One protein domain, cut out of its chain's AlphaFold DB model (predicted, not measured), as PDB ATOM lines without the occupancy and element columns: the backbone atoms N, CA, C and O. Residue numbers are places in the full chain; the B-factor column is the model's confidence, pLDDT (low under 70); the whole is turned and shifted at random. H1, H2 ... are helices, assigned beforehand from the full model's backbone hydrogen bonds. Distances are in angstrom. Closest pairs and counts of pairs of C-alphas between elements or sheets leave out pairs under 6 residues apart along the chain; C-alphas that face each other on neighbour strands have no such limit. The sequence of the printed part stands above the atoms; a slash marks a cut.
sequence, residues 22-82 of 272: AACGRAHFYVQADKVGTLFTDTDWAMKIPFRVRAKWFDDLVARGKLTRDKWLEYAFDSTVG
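What this domain is: This is residues 22 to 82 of the 272 residues of the protein "Hypothetical protein" of Polarella glacialis (UniProt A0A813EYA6). Look first for two short helices, H2 and H3, side by side and running opposite ways as a helical hairpin, with a third helix, H1, set askew near H2. Between H1 and H2 the chain makes one long wandering loop, residues 33 to 54, which swings wide before it comes back to begin H2. The printed part has 61 residues with three named helices, H1, H2 and H3 in that order, and no named strand; the class is all helix, though under half of the residues, 30 of 61, are in named elements. The whole is compact, with a radius of gyration of the C-alphas of 10.8 A, and the C-alphas span 30 by 27 by 17 A.

How they stand to each other: Start at the first printed residue, with H1, residues 22 to 32, and compare it with H2, residues 55 to 63. The two only just touch, with 3 pairs of C-alphas within 8 A; the closest C-alphas are those of Arg 26 and Trp 57, 6.7 A apart. They run the same way at a steep tilt of 48 degrees, and their centres are 12.3 A apart. Go on to H3, residues 69 to 78, which forms a helical hairpin with H2. These two touch, with 6 pairs of C-alphas within 8 A; the closest are those of Phe 58 and Trp 72, 6.4 A apart. They run opposite ways at a shallow tilt of 1 degree, with centres 10.4 A apart. H1 and H3 are apart. Look at the backbone O and N atoms: in H1 and H3 every O i to N i+4 pair is within hydrogen-bond range, and in H2 4 of 5 are.

Where its parts are: Find C-alpha 22 at (141.240, 216.380, 175.405); from there H1, the longest helix by residues, runs 15.4 A to C-alpha 32 at (129.123, 207.322, 178.167). H2 begins at C-alpha 55, at (139.198, 213.852, 187.338), and runs 12.2 A to C-alpha 63. H3 begins at Arg 69 and runs 14.3 A to C-alpha 78 at (139.432, 203.853, 187.717).

The domain as a whole: The two C-alphas farthest apart are those of Leu 39, in the loop, and Gly 82, the last printed residue, at 30.6 A. From H1 to H2 you follow a long link of 22 residues, whose C-alphas lie 4 to 15 A from the mean of all C-alphas; from H2 to H3 the link is tight, with 5 residues. The printed part has no cut. In the B-factor column the mean pLDDT of the printed part is 87.4, and no printed residue is under 70.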
ATOM      1  N   ALA A  22     141.831 216.353 174.068       85.12
ATOM      2  CA  ALA A  22     141.240 216.380 175.405       85.12
ATOM      3  C   ALA A  22     139.753 216.779 175.399       85.12
ATOM      4  O   ALA A  22     138.983 216.257 176.206       85.12
ATOM      5  N   ALA A  23     139.344 217.691 174.513       87.50
ATOM      6  CA  ALA A  23     137.949 218.093 174.359       87.50
ATOM      7  C   ALA A  23     137.095 216.960 173.765       87.50
ATOM      8  O   ALA A  23     136.032 216.666 174.313       87.50
ATOM      9  N   CYS A  24     137.588 216.275 172.727       89.19
ATOM     10  CA  CYS A  24     136.942 215.088 172.162       89.19
ATOM     11  C   CYS A  24     136.792 213.985 173.217       89.19
ATOM     12  O   CYS A  24     135.687 213.500 173.449       89.19
ATOM     13  N   GLY A  25     137.868 213.663 173.947       89.06
ATOM     14  CA  GLY A  25     137.815 212.687 175.040       89.06
ATOM     15  C   GLY A  25     136.801 213.061 176.128       89.06
ATOM     16  O   GLY A  25     136.081 212.197 176.622       89.06
ATOM     17  N   ARG A  26     136.672 214.352 176.464       90.38
ATOM     18  CA  ARG A  26     135.646 214.835 177.405       90.38
ATOM     19  C   ARG A  26     134.230 214.638 176.864       90.38
ATOM     20  O   ARG A  26     133.345 214.306 177.648       90.38
ATOM     21  N   ALA A  27     134.004 214.853 175.569       90.62
ATOM     22  CA  ALA A  27     132.699 214.654 174.942       90.62
ATOM     23  C   ALA A  27     132.302 213.168 174.944       90.62
ATOM     24  O   ALA A  27     131.218 212.836 175.420       90.62
ATOM     25  N   HIS A  28     133.207 212.276 174.529       92.12
ATOM     26  CA  HIS A  28     132.973 210.828 174.568       92.12
ATOM     27  C   HIS A  28     132.787 210.308 175.995       92.12
ATOM     28  O   HIS A  28     131.905 209.482 176.235       92.12
ATOM     29  N   PHE A  29     133.562 210.824 176.958       91.81
ATOM     30  CA  PHE A  29     133.320 210.553 178.373       91.81
ATOM     31  C   PHE A  29     131.924 211.013 178.785       91.81
ATOM     32  O   PHE A  29     131.194 210.240 179.392       91.81
ATOM     33  N   TYR A  30     131.541 212.250 178.450       91.25
ATOM     34  CA  TYR A  30     130.238 212.782 178.822       91.25
ATOM     35  C   TYR A  30     129.128 211.884 178.296       91.25
ATOM     36  O   TYR A  30     128.269 211.540 179.088       91.25
ATOM     37  N   VAL A  31     129.138 211.469 177.027       91.06
ATOM     38  CA  VAL A  31     128.085 210.615 176.441       91.06
ATOM     39  C   VAL A  31     127.966 209.264 177.154       91.06
ATOM     40  O   VAL A  31     126.849 208.838 177.419       91.06
ATOM     41  N   GLN A  32     129.088 208.644 177.522       91.69
ATOM     42  CA  GLN A  32     129.123 207.322 178.167       91.69
ATOM     43  C   GLN A  32     128.998 207.353 179.693       91.69
ATOM     44  O   GLN A  32     128.798 206.309 180.308       91.69
ATOM     45  N   ALA A  33     129.185 208.513 180.327       91.12
ATOM     46  CA  ALA A  33     129.083 208.623 181.773       91.12
ATOM     47  C   ALA A  33     127.651 208.304 182.218       91.12
ATOM     48  O   ALA A  33     126.694 208.878 181.689       91.12
ATOM     49  N   ASP A  34     127.529 207.445 183.226       90.12
ATOM     50  CA  ASP A  34     126.278 207.007 183.843       90.12
ATOM     51  C   ASP A  34     125.725 208.115 184.749       90.12
ATOM     52  O   ASP A  34     125.789 208.090 185.979       90.12
ATOM     53  N   LYS A  35     125.296 209.193 184.093       93.38
ATOM     54  CA  LYS A  35     124.737 210.380 184.729       93.38
ATOM     55  C   LYS A  35     123.284 210.110 185.091       93.38
ATOM     56  O   LYS A  35     122.574 209.418 184.360       93.38
ATOM     57  N   VAL A  36     122.809 210.788 186.126       89.50
ATOM     58  CA  VAL A  36     121.389 210.846 186.477       89.50
ATOM     59  C   VAL A  36     120.575 211.279 185.251       89.50
ATOM     60  O   VAL A  36     120.847 212.323 184.652       89.50
ATOM     61  N   GLY A  37     119.590 210.461 184.873       87.44
ATOM     62  CA  GLY A  37     118.724 210.702 183.716       87.44
ATOM     63  C   GLY A  37     119.305 210.283 182.358       87.44
ATOM     64  O   GLY A  37     118.761 210.676 181.329       87.44
ATOM     65  N   THR A  38     120.396 209.512 182.320       88.31
ATOM     66  CA  THR A  38     120.893 208.919 181.065       88.31
ATOM     67  C   THR A  38     119.936 207.820 180.595       88.31
ATOM     68  O   THR A  38     119.657 206.891 181.341       88.31
ATOM     69  N   LEU A  39     119.430 207.935 179.364       85.25
ATOM     70  CA  LEU A  39     118.522 206.949 178.754       85.25
ATOM     71  C   LEU A  39     119.197 206.131 177.648       85.25
ATOM     72  O   LEU A  39     118.909 204.952 177.483       85.25
ATOM     73  N   PHE A  40     120.103 206.764 176.902       84.12
ATOM     74  CA  PHE A  40     120.824 206.158 175.788       84.12
ATOM     75  C   PHE A  40     122.296 206.557 175.850       84.12
ATOM     76  O   PHE A  40     122.626 207.704 176.165       84.12
ATOM     77  N   THR A  41     123.165 205.613 175.507       85.75
ATOM     78  CA  THR A  41     124.603 205.823 175.344       85.75
ATOM     79  C   THR A  41     125.012 205.212 174.014       85.75
ATOM     80  O   THR A  41     124.888 204.002 173.846       85.75
ATOM     81  N   ASP A  42     125.490 206.028 173.079       86.19
ATOM     82  CA  ASP A  42     125.986 205.548 171.788       86.19
ATOM     83  C   ASP A  42     127.270 206.291 171.416       86.19
ATOM     84  O   ASP A  42     127.319 207.524 171.432       86.19
ATOM     85  N   THR A  43     128.338 205.535 171.171       86.00
ATOM     86  CA  THR A  43     129.619 206.056 170.702       86.00
ATOM     87  C   THR A  43     130.505 204.940 170.165       86.00
ATOM     88  O   THR A  43     130.530 203.819 170.665       86.00
ATOM     89  N   ASP A  44     131.309 205.307 169.182       86.19
ATOM     90  CA  ASP A  44     132.385 204.540 168.570       86.19
ATOM     91  C   ASP A  44     133.692 204.507 169.394       86.19
ATOM     92  O   ASP A  44     134.604 203.746 169.074       86.19
ATOM     93  N   TRP A  45     133.814 205.313 170.458       85.31
ATOM     94  CA  TRP A  45     135.026 205.422 171.284       85.31
ATOM     95  C   TRP A  45     134.784 204.910 172.703       85.31
ATOM     96  O   TRP A  45     134.379 205.665 173.590       85.31
ATOM     97  N   ALA A  46     135.092 203.635 172.938       83.56
ATOM     98  CA  ALA A  46     134.937 203.004 174.247       83.56
ATOM     99  C   ALA A  46     135.716 203.743 175.350       83.56
ATOM    100  O   ALA A  46     136.888 204.078 175.190       83.56
ATOM    101  N   MET A  47     135.087 203.994 176.495       83.62
ATOM    102  CA  MET A  47     135.726 204.702 177.606       83.62
ATOM    103  C   MET A  47     137.042 204.022 178.042       83.62
ATOM    104  O   MET A  47     137.128 202.800 178.107       83.62
ATOM    105  N   LYS A  48     138.057 204.828 178.395       77.69
ATOM    106  CA  LYS A  48     139.379 204.406 178.916       77.69
ATOM    107  C   LYS A  48     140.331 203.749 177.908       77.69
ATOM    108  O   LYS A  48     141.498 203.582 178.253       77.69
ATOM    109  N   ILE A  49     139.884 203.415 176.694       81.50
ATOM    110  CA  ILE A  49     140.743 202.782 175.679       81.50
ATOM    111  C   ILE A  49     141.431 203.837 174.788       81.50
ATOM    112  O   ILE A  49     142.655 203.942 174.846       81.50
ATOM    113  N   PRO A  50     140.712 204.684 174.021       83.38
ATOM    114  CA  PRO A  50     141.332 205.675 173.147       83.38
ATOM    115  C   PRO A  50     141.630 207.000 173.865       83.38
ATOM    116  O   PRO A  50     142.318 207.861 173.322       83.38
ATOM    117  N   PHE A  51     141.123 207.194 175.087       84.50
ATOM    118  CA  PHE A  51     141.364 208.396 175.879       84.50
ATOM    119  C   PHE A  51     141.375 208.105 177.379       84.50
ATOM    120  O   PHE A  51     140.667 207.236 177.886       84.50
ATOM    121  N   ARG A  52     142.142 208.912 178.116       83.56
ATOM    122  CA  ARG A  52     142.194 208.869 179.579       83.56
ATOM    123  C   ARG A  52     141.121 209.767 180.191       83.56
ATOM    124  O   ARG A  52     141.112 210.972 179.936       83.56
ATOM    125  N   VAL A  53     140.283 209.203 181.061       87.81
ATOM    126  CA  VAL A  53     139.315 209.969 181.860       87.81
ATOM    127  C   VAL A  53     140.057 210.853 182.864       87.81
ATOM    128  O   VAL A  53     140.906 210.381 183.622       87.81
ATOM    129  N   ARG A  54     139.753 212.155 182.857       87.69
ATOM    130  CA  ARG A  54     140.360 213.139 183.765       87.69
ATOM    131  C   ARG A  54     139.418 213.454 184.920       87.69
ATOM    132  O   ARG A  54     138.228 213.638 184.693       87.69
ATOM    133  N   ALA A  55     139.977 213.626 186.119       88.12
ATOM    134  CA  ALA A  55     139.198 213.852 187.338       88.12
ATOM    135  C   ALA A  55     138.194 215.006 187.232       88.12
ATOM    136  O   ALA A  55     137.001 214.827 187.465       88.12
ATOM    137  N   LYS A  56     138.659 216.143 186.702       88.56
ATOM    138  CA  LYS A  56     137.830 217.330 186.472       88.56
ATOM    139  C   LYS A  56     136.521 217.032 185.729       88.56
ATOM    140  O   LYS A  56     135.535 217.723 185.944       88.56
ATOM    141  N   TRP A  57     136.494 216.039 184.838       91.44
ATOM    142  CA  TRP A  57     135.305 215.746 184.042       91.44
ATOM    143  C   TRP A  57     134.164 215.173 184.876       91.44
ATOM    144  O   TRP A  57     133.030 215.592 184.677       91.44
ATOM    145  N   PHE A  58     134.444 214.254 185.800       90.31
ATOM    146  CA  PHE A  58     133.419 213.722 186.698       90.31
ATOM    147  C   PHE A  58     133.199 214.609 187.927       90.31
ATOM    148  O   PHE A  58     132.072 214.670 188.414       90.31
ATOM    149  N   ASP A  59     134.208 215.372 188.364       88.81
ATOM    150  CA  ASP A  59     134.040 216.397 189.405       88.81
ATOM    151  C   ASP A  59     133.023 217.465 188.960       88.81
ATOM    152  O   ASP A  59     132.090 217.784 189.696       88.81
ATOM    153  N   ASP A  60     133.135 217.956 187.716       90.31
ATOM    154  CA  ASP A  60     132.183 218.911 187.131       90.31
ATOM    155  C   ASP A  60     130.753 218.334 187.057       90.31
ATOM    156  O   ASP A  60     129.778 219.086 187.136       90.31
ATOM    157  N   LEU A  61     130.601 217.018 186.861       92.19
ATOM    158  CA  LEU A  61     129.289 216.371 186.775       92.19
ATOM    159  C   LEU A  61     128.640 216.208 188.146       92.19
ATOM    160  O   LEU A  61     127.454 216.509 188.276       92.19
ATOM    161  N   VAL A  62     129.402 215.792 189.160       90.00
ATOM    162  CA  VAL A  62     128.898 215.721 190.539       90.00
ATOM    163  C   VAL A  62     128.541 217.104 191.058       90.00
ATOM    164  O   VAL A  62     127.450 217.284 191.590       90.00
ATOM    165  N   ALA A  63     129.397 218.105 190.828       87.06
ATOM    166  CA  ALA A  63     129.133 219.484 191.244       87.06
ATOM    167  C   ALA A  63     127.846 220.063 190.625       87.06
ATOM    168  O   ALA A  63     127.236 220.969 191.184       87.06
ATOM    169  N   ARG A  64     127.414 219.538 189.471       89.88
ATOM    170  CA  ARG A  64     126.165 219.918 188.791       89.88
ATOM    171  C   ARG A  64     124.983 218.999 189.118       89.88
ATOM    172  O   ARG A  64     123.953 219.110 188.459       89.88
ATOM    173  N   GLY A  65     125.138 218.059 190.051       88.31
ATOM    174  CA  GLY A  65     124.107 217.077 190.404       88.31
ATOM    175  C   GLY A  65     123.786 216.074 189.291       88.31
ATOM    176  O   GLY A  65     122.742 215.432 189.322       88.31
ATOM    177  N   LYS A  66     124.658 215.946 188.283       93.19
ATOM    178  CA  LYS A  66     124.462 215.034 187.148       93.19
ATOM    179  C   LYS A  66     125.035 213.651 187.395       93.19
ATOM    180  O   LYS A  66     124.744 212.754 186.623       93.19
ATOM    181  N   LEU A  67     125.860 213.459 188.414       92.44
ATOM    182  CA  LEU A  67     126.467 212.167 188.714       92.44
ATOM    183  C   LEU A  67     126.231 211.824 190.180       92.44
ATOM    184  O   LEU A  67     126.350 212.697 191.041       92.44
ATOM    185  N   THR A  68     125.884 210.567 190.453       89.69
ATOM    186  CA  THR A  68     125.739 210.076 191.826       89.69
ATOM    187  C   THR A  68     127.105 209.880 192.479       89.69
ATOM    188  O   THR A  68     128.146 209.819 191.818       89.69
ATOM    189  N   ARG A  69     127.097 209.771 193.810       84.88
ATOM    190  CA  ARG A  69     128.305 209.567 194.617       84.88
ATOM    191  C   ARG A  69     129.001 208.248 194.293       84.88
ATOM    192  O   ARG A  69     130.211 208.230 194.088       84.88
ATOM    193  N   ASP A  70     128.221 207.181 194.165       89.00
ATOM    194  CA  ASP A  70     128.731 205.843 193.864       89.00
ATOM    195  C   ASP A  70     129.431 205.819 192.503       89.00
ATOM    196  O   ASP A  70     130.554 205.333 192.377       89.00
ATOM    197  N   LYS A  71     128.835 206.472 191.498       90.25
ATOM    198  CA  LYS A  71     129.430 206.569 190.160       90.25
ATOM    199  C   LYS A  71     130.671 207.447 190.119       90.25
ATOM    200  O   LYS A  71     131.612 207.155 189.383       90.25
ATOM    201  N   TRP A  72     130.718 208.499 190.933       90.75
ATOM    202  CA  TRP A  72     131.946 209.267 191.107       90.75
ATOM    203  C   TRP A  72     133.062 208.417 191.719       90.75
ATOM    204  O   TRP A  72     134.188 208.487 191.231       90.75
ATOM    205  N   LEU A  73     132.765 207.591 192.731       89.31
ATOM    206  CA  LEU A  73     133.746 206.692 193.349       89.31
ATOM    207  C   LEU A  73     134.284 205.662 192.350       89.31
ATOM    208  O   LEU A  73     135.501 205.478 192.294       89.31
ATOM    209  N   GLU A  74     133.414 205.063 191.530       88.94
ATOM    210  CA  GLU A  74     133.804 204.157 190.439       88.94
ATOM    211  C   GLU A  74     134.810 204.841 189.491       88.94
ATOM    212  O   GLU A  74     135.948 204.386 189.343       88.94
ATOM    213  N   TYR A  75     134.463 206.010 188.934       89.25
ATOM    214  CA  TYR A  75     135.360 206.740 188.026       89.25
ATOM    215  C   TYR A  75     136.631 207.256 188.706       89.25
ATOM    216  O   TYR A  75     137.706 207.315 188.091       89.25
ATOM    217  N   ALA A  76     136.538 207.639 189.977       88.25
ATOM    218  CA  ALA A  76     137.678 208.093 190.749       88.25
ATOM    219  C   ALA A  76     138.676 206.956 190.981       88.25
ATOM    220  O   ALA A  76     139.877 207.190 190.802       88.25
ATOM    221  N   PHE A  77     138.196 205.757 191.319       85.88
ATOM    222  CA  PHE A  77     139.007 204.551 191.468       85.88
ATOM    223  C   PHE A  77     139.705 204.201 190.149       85.88
ATOM    224  O   PHE A  77     140.932 204.096 190.095       85.88
ATOM    225  N   ASP A  78     138.940 204.170 189.059       82.25
ATOM    226  CA  ASP A  78     139.432 203.853 187.717       82.25
ATOM    227  C   ASP A  78     140.521 204.810 187.208       82.25
ATOM    228  O   ASP A  78     141.411 204.430 186.448       82.25
ATOM    229  N   SER A  79     140.463 206.081 187.612       79.88
ATOM    230  CA  SER A  79     141.436 207.096 187.188       79.88
ATOM    231  C   SER A  79     142.820 206.965 187.847       79.88
ATOM    232  O   SER A  79     143.745 207.655 187.393       79.88
ATOM    233  N   THR A  80     142.940 206.113 188.884       71.19
ATOM    234  CA  THR A  80     144.114 205.723 189.712       71.19
ATOM    235  C   THR A  80     144.936 206.841 190.372       71.19
ATOM    236  O   THR A  80     145.510 206.648 191.442       71.19
ATOM    237  N   VAL A  81     144.985 208.046 189.804       78.31
ATOM    238  CA  VAL A  81     145.873 209.133 190.239       78.31
ATOM    239  C   VAL A  81     145.184 210.065 191.221       78.31
ATOM    240  O   VAL A  81     144.316 210.839 190.835       78.31
ATOM    241  N   GLY A  82     145.610 210.069 192.482       80.50
ATOM    242  CA  GLY A  82     145.073 210.987 193.496       80.50
ATOM    243  C   GLY A  82     143.701 210.578 194.043       80.50
ATOM    244  O   GLY A  82     142.997 211.423 194.592       80.50
TER     245      GLY A  82